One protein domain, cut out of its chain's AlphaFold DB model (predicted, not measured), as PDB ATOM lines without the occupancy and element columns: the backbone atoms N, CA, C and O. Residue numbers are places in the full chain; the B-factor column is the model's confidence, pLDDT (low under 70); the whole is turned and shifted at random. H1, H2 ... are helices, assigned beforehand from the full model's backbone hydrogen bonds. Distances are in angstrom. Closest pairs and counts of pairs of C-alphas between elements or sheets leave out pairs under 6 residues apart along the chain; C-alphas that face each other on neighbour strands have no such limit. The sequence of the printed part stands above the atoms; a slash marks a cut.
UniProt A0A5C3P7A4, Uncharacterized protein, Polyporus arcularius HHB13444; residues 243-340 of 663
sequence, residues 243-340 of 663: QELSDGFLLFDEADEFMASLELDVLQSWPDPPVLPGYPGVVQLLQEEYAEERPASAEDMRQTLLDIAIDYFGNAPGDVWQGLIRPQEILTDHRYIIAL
ATOM      1  N   GLN A 243     187.697 144.690 133.696       95.38
ATOM      2  CA  GLN A 243     187.494 146.087 134.075       95.38
ATOM      3  C   GLN A 243     187.999 147.045 132.991       95.38
ATOM      4  O   GLN A 243     187.271 147.953 132.606       95.38
ATOM      5  N   GLU A 244     189.196 146.803 132.443       96.69
ATOM      6  CA  GLU A 244     189.729 147.627 131.351       96.69
ATOM      7  C   GLU A 244     188.789 147.596 130.134       96.69
ATOM      8  O   GLU A 244     188.531 148.634 129.529       96.69
ATOM      9  N   LEU A 245     188.253 146.421 129.769       97.31
ATOM     10  CA  LEU A 245     187.322 146.280 128.641       97.31
ATOM     11  C   LEU A 245     186.010 147.031 128.879       97.31
ATOM     12  O   LEU A 245     185.508 147.667 127.951       97.31
ATOM     13  N   SER A 246     185.489 146.969 130.108       96.88
ATOM     14  CA  SER A 246     184.298 147.702 130.543       96.88
ATOM     15  C   SER A 246     184.509 149.211 130.445       96.88
ATOM     16  O   SER A 246     183.716 149.897 129.802       96.88
ATOM     17  N   ASP A 247     185.582 149.737 131.032       96.38
ATOM     18  CA  ASP A 247     185.834 151.181 131.042       96.38
ATOM     19  C   ASP A 247     186.160 151.702 129.638       96.38
ATOM     20  O   ASP A 247     185.664 152.747 129.221       96.38
ATOM     21  N   GLY A 248     186.967 150.952 128.883       96.44
ATOM     22  CA  GLY A 248     187.370 151.330 127.535       96.44
ATOM     23  C   GLY A 248     186.233 151.289 126.517       96.44
ATOM     24  O   GLY A 248     186.259 152.079 125.578       96.44
ATOM     25  N   PHE A 249     185.222 150.430 126.707       97.06
ATOM     26  CA  PHE A 249     184.054 150.389 125.820       97.06
ATOM     27  C   PHE A 249     183.324 151.732 125.779       97.06
ATOM     28  O   PHE A 249     182.862 152.129 124.722       97.06
ATOM     29  N   LEU A 250     183.270 152.471 126.891       96.12
ATOM     30  CA  LEU A 250     182.611 153.782 126.939       96.12
ATOM     31  C   LEU A 250     183.325 154.855 126.106       96.12
ATOM     32  O   LEU A 250     182.779 155.931 125.900       96.12
ATOM     33  N   LEU A 251     184.549 154.582 125.650       95.12
ATOM     34  CA  LEU A 251     185.276 155.464 124.738       95.12
ATOM     35  C   LEU A 251     184.959 155.153 123.273       95.12
ATOM     36  O   LEU A 251     185.325 155.935 122.400       95.12
ATOM     37  N   PHE A 252     184.347 153.998 123.003       94.75
ATOM     38  CA  PHE A 252     184.031 153.547 121.658       94.75
ATOM     39  C   PHE A 252     182.969 154.459 121.035       94.75
ATOM     40  O   PHE A 252     181.997 154.829 121.689       94.75
ATOM     41  N   ASP A 253     183.152 154.850 119.778       93.50
ATOM     42  CA  ASP A 253     182.324 155.865 119.119       93.50
ATOM     43  C   ASP A 253     180.837 155.492 119.019       93.50
ATOM     44  O   ASP A 253     179.989 156.377 119.121       93.50
ATOM     45  N   GLU A 254     180.515 154.201 118.911       95.12
ATOM     46  CA  GLU A 254     179.133 153.692 118.910       95.12
ATOM     47  C   GLU A 254     178.548 153.466 120.327       95.12
ATOM     48  O   GLU A 254     177.381 153.096 120.459       95.12
ATOM     49  N   ALA A 255     179.314 153.673 121.409       95.94
ATOM     50  CA  ALA A 255     178.894 153.289 122.762       95.94
ATOM     51  C   ALA A 255     177.685 154.082 123.282       95.94
ATOM     52  O   ALA A 255     176.773 153.485 123.852       95.94
ATOM     53  N   ASP A 256     177.650 155.401 123.077       96.31
ATOM     54  CA  ASP A 256     176.558 156.253 123.572       96.31
ATOM     55  C   ASP A 256     175.218 155.908 122.905       96.31
ATOM     56  O   ASP A 256     174.195 155.770 123.581       96.31
ATOM     57  N   GLU A 257     175.223 155.729 121.579       97.19
ATOM     58  CA  GLU A 257     174.034 155.337 120.813       97.19
ATOM     59  C   GLU A 257     173.564 153.938 121.216       97.19
ATOM     60  O   GLU A 257     172.374 153.717 121.452       97.19
ATOM     61  N   PHE A 258     174.504 153.006 121.376       97.81
ATOM     62  CA  PHE A 258     174.206 151.653 121.818       97.81
ATOM     63  C   PHE A 258     173.570 151.626 123.215       97.81
ATOM     64  O   PHE A 258     172.543 150.974 123.422       97.81
ATOM     65  N   MET A 259     174.133 152.372 124.169       98.06
ATOM     66  CA  MET A 259     173.600 152.465 125.530       98.06
ATOM     67  C   MET A 259     172.214 153.110 125.566       98.06
ATOM     68  O   MET A 259     171.350 152.659 126.321       98.06
ATOM     69  N   ALA A 260     171.971 154.120 124.726       98.00
ATOM     70  CA  ALA A 260     170.650 154.717 124.584       98.00
ATOM     71  C   ALA A 260     169.620 153.704 124.054       98.00
ATOM     72  O   ALA A 260     168.521 153.631 124.603       98.00
ATOM     73  N   SER A 261     169.972 152.883 123.060       98.06
ATOM     74  CA  SER A 261     169.088 151.817 122.564       98.06
ATOM     75  C   SER A 261     168.819 150.731 123.606       98.06
ATOM     76  O   SER A 261     167.684 150.275 123.740       98.06
ATOM     77  N   LEU A 262     169.819 150.336 124.398       98.00
ATOM     78  CA  LEU A 262     169.592 149.410 125.510       98.00
ATOM     79  C   LEU A 262     168.572 149.976 126.513       98.00
ATOM     80  O   LEU A 262     167.633 149.281 126.897       98.00
ATOM     81  N   GLU A 263     168.722 151.236 126.916       98.12
ATOM     82  CA  GLU A 263     167.832 151.866 127.896       98.12
ATOM     83  C   GLU A 263     166.419 152.114 127.344       98.12
ATOM     84  O   GLU A 263     165.430 151.806 128.011       98.12
ATOM     85  N   LEU A 264     166.305 152.679 126.140       97.56
ATOM     86  CA  LEU A 264     165.028 153.133 125.585       97.56
ATOM     87  C   LEU A 264     164.248 152.012 124.902       97.56
ATOM     88  O   LEU A 264     163.040 151.912 125.100       97.56
ATOM     89  N   ASP A 265     164.924 151.160 124.131       97.25
ATOM     90  CA  ASP A 265     164.253 150.168 123.292       97.25
ATOM     91  C   ASP A 265     164.137 148.817 124.010       97.25
ATOM     92  O   ASP A 265     163.067 148.202 124.007       97.25
ATOM     93  N   VAL A 266     165.211 148.367 124.675       97.38
ATOM     94  CA  VAL A 266     165.268 147.028 125.289       97.38
ATOM     95  C   VAL A 266     164.693 147.018 126.704       97.38
ATOM     96  O   VAL A 266     163.754 146.272 126.991       97.38
ATOM     97  N   LEU A 267     165.219 147.855 127.605       97.62
ATOM     98  CA  LEU A 267     164.855 147.810 129.024       97.62
ATOM     99  C   LEU A 267     163.391 148.189 129.276       97.62
ATOM    100  O   LEU A 267     162.762 147.648 130.194       97.62
ATOM    101  N   GLN A 268     162.846 149.137 128.507       96.94
ATOM    102  CA  GLN A 268     161.459 149.596 128.653       96.94
ATOM    103  C   GLN A 268     160.436 148.599 128.099       96.94
ATOM    104  O   GLN A 268     159.318 148.544 128.610       96.94
ATOM    105  N   SER A 269     160.833 147.793 127.114       97.38
ATOM    106  CA  SER A 269     159.961 146.844 126.410       97.38
ATOM    107  C   SER A 269     160.077 145.403 126.927       97.38
ATOM    108  O   SER A 269     159.412 144.503 126.418       97.38
ATOM    109  N   TRP A 270     160.910 145.157 127.944       97.56
ATOM    110  CA  TRP A 270     161.115 143.819 128.505       97.56
ATOM    111  C   TRP A 270     159.806 143.210 129.049       97.56
ATOM    112  O   TRP A 270     159.088 143.905 129.778       97.56
ATOM    113  N   PRO A 271     159.486 141.924 128.780       95.12
ATOM    114  CA  PRO A 271     160.345 140.850 128.242       95.12
ATOM    115  C   PRO A 271     160.338 140.657 126.718       95.12
ATOM    116  O   PRO A 271     161.028 139.764 126.229       95.12
ATOM    117  N   ASP A 272     159.601 141.475 125.967       96.25
ATOM    118  CA  ASP A 272     159.472 141.349 124.504       96.25
ATOM    119  C   ASP A 272     160.024 142.592 123.779       96.25
ATOM    120  O   ASP A 272     159.277 143.346 123.148       96.25
ATOM    121  N   PRO A 273     161.332 142.884 123.924       96.12
ATOM    122  CA  PRO A 273     161.944 144.028 123.273       96.12
ATOM    123  C   PRO A 273     161.986 143.871 121.744       96.12
ATOM    124  O   PRO A 273     162.181 142.766 121.231       96.12
ATOM    125  N   PRO A 274     161.848 144.976 120.987       96.69
ATOM    126  CA  PRO A 274     161.958 144.939 119.536       96.69
ATOM    127  C   PRO A 274     163.380 144.566 119.100       96.69
ATOM    128  O   PRO A 274     164.359 144.866 119.781       96.69
ATOM    129  N   VAL A 275     163.511 143.967 117.914       95.44
ATOM    130  CA  VAL A 275     164.823 143.756 117.282       95.44
ATOM    131  C   VAL A 275     165.485 145.110 117.036       95.44
ATOM    132  O   VAL A 275     164.865 145.993 116.448       95.44
ATOM    133  N   LEU A 276     166.753 145.249 117.430       95.75
ATOM    134  CA  LEU A 276     167.557 146.447 117.194       95.75
ATOM    135  C   LEU A 276     168.218 146.376 115.806       95.75
ATOM    136  O   LEU A 276     169.155 145.591 115.635       95.75
ATOM    137  N   PRO A 277     167.793 147.173 114.803       92.69
ATOM    138  CA  PRO A 277     168.312 147.041 113.438       92.69
ATOM    139  C   PRO A 277     169.815 147.333 113.311       92.69
ATOM    140  O   PRO A 277     170.466 146.755 112.448       92.69
ATOM    141  N   GLY A 278     170.359 148.206 114.166       92.81
ATOM    142  CA  GLY A 278     171.792 148.532 114.207       92.81
ATOM    143  C   GLY A 278     172.650 147.541 115.002       92.81
ATOM    144  O   GLY A 278     173.872 147.577 114.886       92.81
ATOM    145  N   TYR A 279     172.026 146.647 115.778       95.50
ATOM    146  CA  TYR A 279     172.710 145.793 116.758       95.50
ATOM    147  C   TYR A 279     172.219 144.332 116.677       95.50
ATOM    148  O   TYR A 279     171.560 143.822 117.595       95.50
ATOM    149  N   PRO A 280     172.472 143.638 115.551       94.75
ATOM    150  CA  PRO A 280     171.923 142.313 115.294       94.75
ATOM    151  C   PRO A 280     172.388 141.274 116.325       94.75
ATOM    152  O   PRO A 280     173.579 141.069 116.556       94.75
ATOM    153  N   GLY A 281     171.418 140.564 116.909       95.06
ATOM    154  CA  GLY A 281     171.641 139.475 117.866       95.06
ATOM    155  C   GLY A 281     171.785 139.897 119.330       95.06
ATOM    156  O   GLY A 281     171.746 139.027 120.194       95.06
ATOM    157  N   VAL A 282     171.883 141.195 119.634       96.88
ATOM    158  CA  VAL A 282     172.005 141.690 121.020       96.88
ATOM    159  C   VAL A 282     170.791 141.310 121.867       96.88
ATOM    160  O   VAL A 282     170.936 140.737 122.944       96.88
ATOM    161  N   VAL A 283     169.586 141.569 121.354       96.88
ATOM    162  CA  VAL A 283     168.329 141.234 122.041       96.88
ATOM    163  C   VAL A 283     168.214 139.736 122.307       96.88
ATOM    164  O   VAL A 283     167.846 139.346 123.410       96.88
ATOM    165  N   GLN A 284     168.588 138.909 121.329       94.88
ATOM    166  CA  GLN A 284     168.557 137.457 121.469       94.88
ATOM    167  C   GLN A 284     169.467 136.994 122.617       94.88
ATOM    168  O   GLN A 284     169.016 136.250 123.481       94.88
ATOM    169  N   LEU A 285     170.716 137.471 122.669       93.06
ATOM    170  CA  LEU A 285     171.656 137.105 123.735       93.06
ATOM    171  C   LEU A 285     171.173 137.553 125.121       93.06
ATOM    172  O   LEU A 285     171.319 136.820 126.096       93.06
ATOM    173  N   LEU A 286     170.575 138.744 125.217       93.81
ATOM    174  CA  LEU A 286     169.983 139.213 126.469       93.81
ATOM    175  C   LEU A 286     168.796 138.338 126.884       93.81
ATOM    176  O   LEU A 286     168.704 137.958 128.047       93.81
ATOM    177  N   GLN A 287     167.901 137.990 125.956       92.69
ATOM    178  CA  GLN A 287     166.762 137.108 126.234       92.69
ATOM    179  C   GLN A 287     167.216 135.708 126.660       92.69
ATOM    180  O   GLN A 287     166.622 135.124 127.563       92.69
ATOM    181  N   GLU A 288     168.292 135.188 126.069       87.38
ATOM    182  CA  GLU A 288     168.895 133.909 126.453       87.38
ATOM    183  C   GLU A 288     169.440 133.914 127.893       87.38
ATOM    184  O   GLU A 288     169.359 132.888 128.573       87.38
ATOM    185  N   GLU A 289     169.962 135.049 128.376       84.00
ATOM    186  CA  GLU A 289     170.518 135.165 129.732       84.00
ATOM    187  C   GLU A 289     169.462 135.496 130.797       84.00
ATOM    188  O   GLU A 289     169.417 134.884 131.871       84.00
ATOM    189  N   TYR A 290     168.608 136.474 130.509       84.94
ATOM    190  CA  TYR A 290     167.634 137.007 131.457       84.94
ATOM    191  C   TYR A 290     166.301 136.245 131.432       84.94
ATOM    192  O   TYR A 290     165.583 136.225 132.435       84.94
ATOM    193  N   ALA A 291     165.977 135.557 130.333       85.25
ATOM    194  CA  ALA A 291     164.677 134.931 130.109       85.25
ATOM    195  C   ALA A 291     163.526 135.928 130.367       85.25
ATOM    196  O   ALA A 291     163.446 136.968 129.723       85.25
ATOM    197  N   GLU A 292     162.636 135.641 131.320       85.12
ATOM    198  CA  GLU A 292     161.544 136.547 131.708       85.12
ATOM    199  C   GLU A 292     161.963 137.580 132.773       85.12
ATOM    200  O   GLU A 292     161.236 138.539 133.034       85.12
ATOM    201  N   GLU A 293     163.123 137.404 133.415       87.94
ATOM    202  CA  GLU A 293     163.602 138.281 134.487       87.94
ATOM    203  C   GLU A 293     164.049 139.617 133.894       87.94
ATOM    204  O   GLU A 293     164.935 139.666 133.052       87.94
ATOM    205  N   ARG A 294     163.433 140.724 134.310       92.44
ATOM    206  CA  ARG A 294     163.806 142.041 133.788       92.44
ATOM    207  C   ARG A 294     165.224 142.425 134.239       92.44
ATOM    208  O   ARG A 294     165.465 142.395 135.449       92.44
ATOM    209  N   PRO A 295     166.117 142.847 133.321       94.31
ATOM    210  CA  PRO A 295     167.418 143.398 133.688       94.31
ATOM    211  C   PRO A 295     167.292 144.581 134.649       94.31
ATOM    212  O   PRO A 295     166.314 145.332 134.598       94.31
ATOM    213  N   ALA A 296     168.281 144.775 135.523       94.31
ATOM    214  CA  ALA A 296     168.195 145.824 136.541       94.31
ATOM    215  C   ALA A 296     168.377 147.241 135.962       94.31
ATOM    216  O   ALA A 296     167.837 148.205 136.503       94.31
ATOM    217  N   SER A 297     169.163 147.372 134.890       97.00
ATOM    218  CA  SER A 297     169.472 148.634 134.201       97.00
ATOM    219  C   SER A 297     170.117 148.367 132.834       97.00
ATOM    220  O   SER A 297     170.530 147.236 132.566       97.00
ATOM    221  N   ALA A 298     170.280 149.391 131.987       97.44
ATOM    222  CA  ALA A 298     171.101 149.264 130.779       97.44
ATOM    223  C   ALA A 298     172.568 148.919 131.080       97.44
ATOM    224  O   ALA A 298     173.191 148.176 130.325       97.44
ATOM    225  N   GLU A 299     173.106 149.387 132.208       96.56
ATOM    226  CA  GLU A 299     174.461 149.039 132.641       96.56
ATOM    227  C   GLU A 299     174.584 147.548 132.986       96.56
ATOM    228  O   GLU A 299     175.549 146.905 132.589       96.56
ATOM    229  N   ASP A 300     173.579 146.970 133.647       94.81
ATOM    230  CA  ASP A 300     173.516 145.527 133.936       94.81
ATOM    231  C   ASP A 300     173.485 144.693 132.638       94.81
ATOM    232  O   ASP A 300     174.220 143.712 132.499       94.81
ATOM    233  N   MET A 301     172.721 145.141 131.632       96.12
ATOM    234  CA  MET A 301     172.715 144.521 130.300       96.12
ATOM    235  C   MET A 301     174.070 144.648 129.594       96.12
ATOM    236  O   MET A 301     174.549 143.671 129.021       96.12
ATOM    237  N   ARG A 302     174.716 145.818 129.658       97.12
ATOM    238  CA  ARG A 302     176.054 146.043 129.092       97.12
ATOM    239  C   ARG A 302     177.094 145.124 129.724       97.12
ATOM    240  O   ARG A 302     177.867 144.509 128.996       97.12
ATOM    241  N   GLN A 303     177.105 145.011 131.053       94.62
ATOM    242  CA  GLN A 303     178.013 144.113 131.773       94.62
ATOM    243  C   GLN A 303     177.780 142.653 131.372       94.62
ATOM    244  O   GLN A 303     178.736 141.941 131.082       94.62
ATOM    245  N   THR A 304     176.517 142.242 131.262       91.50
ATOM    246  CA  THR A 304     176.149 140.898 130.802       91.50
ATOM    247  C   THR A 304     176.638 140.619 129.380       91.50
ATOM    248  O   THR A 304     177.246 139.582 129.117       91.50
ATOM    249  N   LEU A 305     176.416 141.550 128.448       95.88
ATOM    250  CA  LEU A 305     176.887 141.421 127.068       95.88
ATOM    251  C   LEU A 305     178.412 141.434 126.973       95.88
ATOM    252  O   LEU A 305     178.967 140.725 126.139       95.88
ATOM    253  N   LEU A 306     179.088 142.207 127.822       95.94
ATOM    254  CA  LEU A 306     180.542 142.215 127.907       95.94
ATOM    255  C   LEU A 306     181.079 140.844 128.328       95.94
ATOM    256  O   LEU A 306     182.007 140.347 127.695       95.94
ATOM    257  N   ASP A 307     180.481 140.219 129.344       90.50
ATOM    258  CA  ASP A 307     180.871 138.878 129.792       90.50
ATOM    259  C   ASP A 307     180.671 137.849 128.673       90.50
ATOM    260  O   ASP A 307     181.584 137.090 128.349       90.50
ATOM    261  N   ILE A 308     179.523 137.906 127.991       90.88
ATOM    262  CA  ILE A 308     179.242 137.067 126.820       90.88
ATOM    263  C   ILE A 308     180.287 137.303 125.716       90.88
ATOM    264  O   ILE A 308     180.839 136.351 125.164       90.88
ATOM    265  N   ALA A 309     180.601 138.560 125.394       95.00
ATOM    266  CA  ALA A 309     181.587 138.902 124.374       95.00
ATOM    267  C   ALA A 309     183.001 138.424 124.751       95.00
ATOM    268  O   ALA A 309     183.737 137.960 123.879       95.00
ATOM    269  N   ILE A 310     183.383 138.472 126.029       93.44
ATOM    270  CA  ILE A 310     184.658 137.925 126.508       93.44
ATOM    271  C   ILE A 310     184.688 136.401 126.347       93.44
ATOM    272  O   ILE A 310     185.670 135.855 125.833       93.44
ATOM    273  N   ASP A 311     183.604 135.712 126.702       88.88
ATOM    274  CA  ASP A 311     183.496 134.255 126.566       88.88
ATOM    275  C   ASP A 311     183.610 133.802 125.099       88.88
ATOM    276  O   ASP A 311     184.245 132.782 124.796       88.88
ATOM    277  N   TYR A 312     183.026 134.574 124.177       91.38
ATOM    278  CA  TYR A 312     183.040 134.287 122.742       91.38
ATOM    279  C   TYR A 312     184.323 134.720 122.033       91.38
ATOM    280  O   TYR A 312     184.825 133.983 121.179       91.38
ATOM    281  N   PHE A 313     184.876 135.884 122.370       93.31
ATOM    282  CA  PHE A 313     185.898 136.556 121.560       93.31
ATOM    283  C   PHE A 313     187.205 136.841 122.304       93.31
ATOM    284  O   PHE A 313     188.189 137.236 121.673       93.31
ATOM    285  N   GLY A 314     187.256 136.596 123.613       93.06
ATOM    286  CA  GLY A 314     188.458 136.718 124.426       93.06
ATOM    287  C   GLY A 314     188.626 138.087 125.064       93.06
ATOM    288  O   GLY A 314     187.674 138.781 125.378       93.06
ATOM    289  N   ASN A 315     189.877 138.502 125.253       94.56
ATOM    290  CA  ASN A 315     190.224 139.728 125.978       94.56
ATOM    291  C   ASN A 315     190.889 140.789 125.075       94.56
ATOM    292  O   ASN A 315     191.748 141.557 125.520       94.56
ATOM    293  N   ALA A 316     190.541 140.798 123.785       92.44
ATOM    294  CA  ALA A 316     191.024 141.776 122.811       92.44
ATOM    295  C   ALA A 316     189.924 142.819 122.517       92.44
ATOM    296  O   ALA A 316     188.909 142.448 121.925       92.44
ATOM    297  N   PRO A 317     190.113 144.107 122.864       93.56
ATOM    298  CA  PRO A 317     189.092 145.150 122.721       93.56
ATOM    299  C   PRO A 317     188.423 145.214 121.354       93.56
ATOM    300  O   PRO A 317     187.204 145.257 121.270       93.56
ATOM    301  N   GLY A 318     189.219 145.154 120.280       89.00
ATOM    302  CA  GLY A 318     188.691 145.254 118.919       89.00
ATOM    303  C   GLY A 318     187.675 144.164 118.572       89.00
ATOM    304  O   GLY A 318     186.769 144.414 117.791       89.00
ATOM    305  N   ASP A 319     187.795 142.977 119.169       92.75
ATOM    306  CA  ASP A 319     186.850 141.881 118.953       92.75
ATOM    307  C   ASP A 319     185.720 141.886 119.976       92.75
ATOM    308  O   ASP A 319     184.583 141.592 119.628       92.75
ATOM    309  N   VAL A 320     186.026 142.247 121.223       96.00
ATOM    310  CA  VAL A 320     185.047 142.305 122.314       96.00
ATOM    311  C   VAL A 320     184.037 143.422 122.084       96.00
ATOM    312  O   VAL A 320     182.845 143.167 122.159       96.00
ATOM    313  N   TRP A 321     184.476 144.642 121.771       96.00
ATOM    314  CA  TRP A 321     183.569 145.779 121.583       96.00
ATOM    315  C   TRP A 321     182.691 145.597 120.349       96.00
ATOM    316  O   TRP A 321     181.482 145.773 120.437       96.00
ATOM    317  N   GLN A 322     183.269 145.136 119.236       94.50
ATOM    318  CA  GLN A 322     182.499 144.766 118.046       94.50
ATOM    319  C   GLN A 322     181.550 143.595 118.328       94.50
ATOM    320  O   GLN A 322     180.407 143.602 117.889       94.50
ATOM    321  N   GLY A 323     181.996 142.606 119.101       95.62
ATOM    322  CA  GLY A 323     181.177 141.476 119.521       95.62
ATOM    323  C   GLY A 323     180.042 141.852 120.476       95.62
ATOM    324  O   GLY A 323     179.025 141.171 120.502       95.62
ATOM    325  N   LEU A 324     180.194 142.938 121.230       96.12
ATOM    326  CA  LEU A 324     179.178 143.466 122.134       96.12
ATOM    327  C   LEU A 324     178.034 144.125 121.345       96.12
ATOM    328  O   LEU A 324     176.870 143.881 121.654       96.12
ATOM    329  N   ILE A 325     178.355 144.892 120.294       96.94
ATOM    330  CA  ILE A 325     177.354 145.591 119.466       96.94
ATOM    331  C   ILE A 325     176.813 144.748 118.297       96.94
ATOM    332  O   ILE A 325     175.654 144.891 117.916       96.94
ATOM    333  N   ARG A 326     177.632 143.860 117.719       96.44
ATOM    334  CA  ARG A 326     177.319 143.038 116.532       96.44
ATOM    335  C   ARG A 326     177.773 141.585 116.730       96.44
ATOM    336  O   ARG A 326     178.566 141.058 115.942       96.44
ATOM    337  N   PRO A 327     177.271 140.896 117.770       95.62
ATOM    338  CA  PRO A 327     177.730 139.557 118.141       95.62
ATOM    339  C   PRO A 327     177.656 138.551 116.992       95.62
ATOM    340  O   PRO A 327     178.581 137.764 116.807       95.62
ATOM    341  N   GLN A 328     176.587 138.576 116.190       93.19
ATOM    342  CA  GLN A 328     176.381 137.589 115.123       93.19
ATOM    343  C   GLN A 328     177.363 137.741 113.956       93.19
ATOM    344  O   GLN A 328     177.803 136.737 113.391       93.19
ATOM    345  N   GLU A 329     177.742 138.972 113.611       94.06
ATOM    346  CA  GLU A 329     178.728 139.238 112.557       94.06
ATOM    347  C   GLU A 329     180.099 138.709 112.981       94.06
ATOM    348  O   GLU A 329     180.698 137.879 112.296       94.06
ATOM    349  N   ILE A 330     180.543 139.088 114.183       94.19
ATOM    350  CA  ILE A 330     181.841 138.666 114.714       94.19
ATOM    351  C   ILE A 330     181.877 137.153 114.967       94.19
ATOM    352  O   ILE A 330     182.903 136.513 114.717       94.19
ATOM    353  N   LEU A 331     180.772 136.538 115.399       92.31
ATOM    354  CA  LEU A 331     180.646 135.079 115.488       92.31
ATOM    355  C   LEU A 331     180.798 134.398 114.131       92.31
ATOM    356  O   LEU A 331     181.480 133.376 114.035       92.31
ATOM    357  N   THR A 332     180.169 134.944 113.092       93.12
ATOM    358  CA  THR A 332     180.254 134.404 111.731       93.12
ATOM    359  C   THR A 332     181.694 134.439 111.229       93.12
ATOM    360  O   THR A 332     182.187 133.423 110.736       93.12
ATOM    361  N   ASP A 333     182.402 135.546 111.457       91.00
ATOM    362  CA  ASP A 333     183.821 135.677 111.121       91.00
ATOM    363  C   ASP A 333     184.682 134.633 111.843       91.00
ATOM    364  O   ASP A 333     185.514 133.967 111.224       91.00
ATOM    365  N   HIS A 334     184.479 134.438 113.151       91.25
ATOM    366  CA  HIS A 334     185.250 133.440 113.895       91.25
ATOM    367  C   HIS A 334     184.911 132.007 113.462       91.25
ATOM    368  O   HIS A 334     185.827 131.200 113.312       91.25
ATOM    369  N   ARG A 335     183.635 131.684 113.200       91.56
ATOM    370  CA  ARG A 335     183.226 130.377 112.650       91.56
ATOM    371  C   ARG A 335     183.876 130.109 111.300       91.56
ATOM    372  O   ARG A 335     184.371 129.008 111.081       91.56
ATOM    373  N   TYR A 336     183.911 131.109 110.421       91.19
ATOM    374  CA  TYR A 336     184.578 130.999 109.129       91.19
ATOM    375  C   TYR A 336     186.066 130.678 109.297       91.19
ATOM    376  O   TYR A 336     186.566 129.751 108.666       91.19
ATOM    377  N   ILE A 337     186.769 131.378 110.193       88.19
ATOM    378  CA  ILE A 337     188.182 131.087 110.465       88.19
ATOM    379  C   ILE A 337     188.379 129.689 111.054       88.19
ATOM    380  O   ILE A 337     189.320 129.006 110.656       88.19
ATOM    381  N   ILE A 338     187.527 129.265 111.988       88.88
ATOM    382  CA  ILE A 338     187.605 127.922 112.573       88.88
ATOM    383  C   ILE A 338     187.428 126.862 111.480       88.88
ATOM    384  O   ILE A 338     188.246 125.955 111.396       88.88
ATOM    385  N   ALA A 339     186.461 127.039 110.577       87.94
ATOM    386  CA  ALA A 339     186.237 126.128 109.455       87.94
ATOM    387  C   ALA A 339     187.417 126.067 108.462       87.94
ATOM    388  O   ALA A 339     187.569 125.079 107.748       87.94
ATOM    389  N   LEU A 340     188.267 127.103 108.407       86.38
ATOM    390  CA  LEU A 340     189.511 127.099 107.624       86.38
ATOM    391  C   LEU A 340     190.668 126.359 108.318       86.38
ATOM    392  O   LEU A 340     191.744 126.207 107.734       86.38
TER     393      LEU A 340
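Overview. This is residues 243 to 340 of the 663 residues of an uncharacterized protein of Polyporus arcularius HHB13444 (UniProt A0A5C3P7A4). Helices crossed at steep angles are gathered round one long helix, H4, which forms the core: H1, H2, H3 and H5 pack on it, and H6 leads away from H5 as an arm whose last part, residues 335 to 340, sticks out. H2 and H3 pack on the first part of H4, and a long stretch without a named element, residues 270 to 281, joins these two. The printed part has 98 residues with six named helices, H1 to H6 in order along the chain, and no named strand; the class is all helix. It is compact, with a radius of gyration of the C-alphas of 13.0 A, and spans 41 by 27 by 21 A.

Arrangement. The hub is H4, residues 298 to 313, which touches four other helices. H5, residues 317 to 325, touches it at a steep tilt of 55 degrees, opposite ways, closest at the C-alphas of Ala 309 and Val 320, 5.3 A apart. H2, residues 255 to 269, touches H4 at residues 298 to 302 alone, at a steep tilt of 66 degrees, opposite ways; the closest C-alphas, of Glu 263 and Ala 298, are 5.1 A apart. H3, residues 282 to 290, is about perpendicular to H4 at 81 degrees and touches its residues 301 to 305 alone, closest at the C-alphas of Leu 286 and Met 301, 7.1 A apart. H1, residues 243 to 249, only just touches H4, with 3 pairs of C-alphas within 8 A, the closest being Ser 246 and Leu 306 at 7.2 A. H1 also touches H5, where the closest C-alphas, of Phe 249 and Trp 321, are 6.3 A apart. H6, residues 327 to 339, touches H5 with its residues 329 to 331 alone, closest at the C-alphas of Gly 323 and Ile 330, 5.6 A apart. H6 is apart from H1 and H2, and H1 is apart from H3. In H1, H3, H4 and H6 every O i to N i+4 pair is within hydrogen-bond range; in H2 it is 8 of 11 and in H5 4 of 5.

Along the chain. H4 measures 21.6 A from first to last C-alpha, beginning at C-alpha 298 (171.101, 149.264, 130.779). H2 measures 20.3 A and H6 18.1 A; H3 and H5 are 12.2 A each, and H1 is 9.9 A. H1 begins at C-alpha 243 (187.494, 146.087, 134.075), and H6 ends at C-alpha 339 (186.237, 126.128, 109.455).

Size, cuts and confidence. The two C-alphas farthest apart, those of Gln 268 and Leu 340, are 41.7 A apart. The printed part has no cut. The link from H2 to H3 is long, with 12 residues. The mean pLDDT of the printed part is 94.1, and no printed residue is under 70.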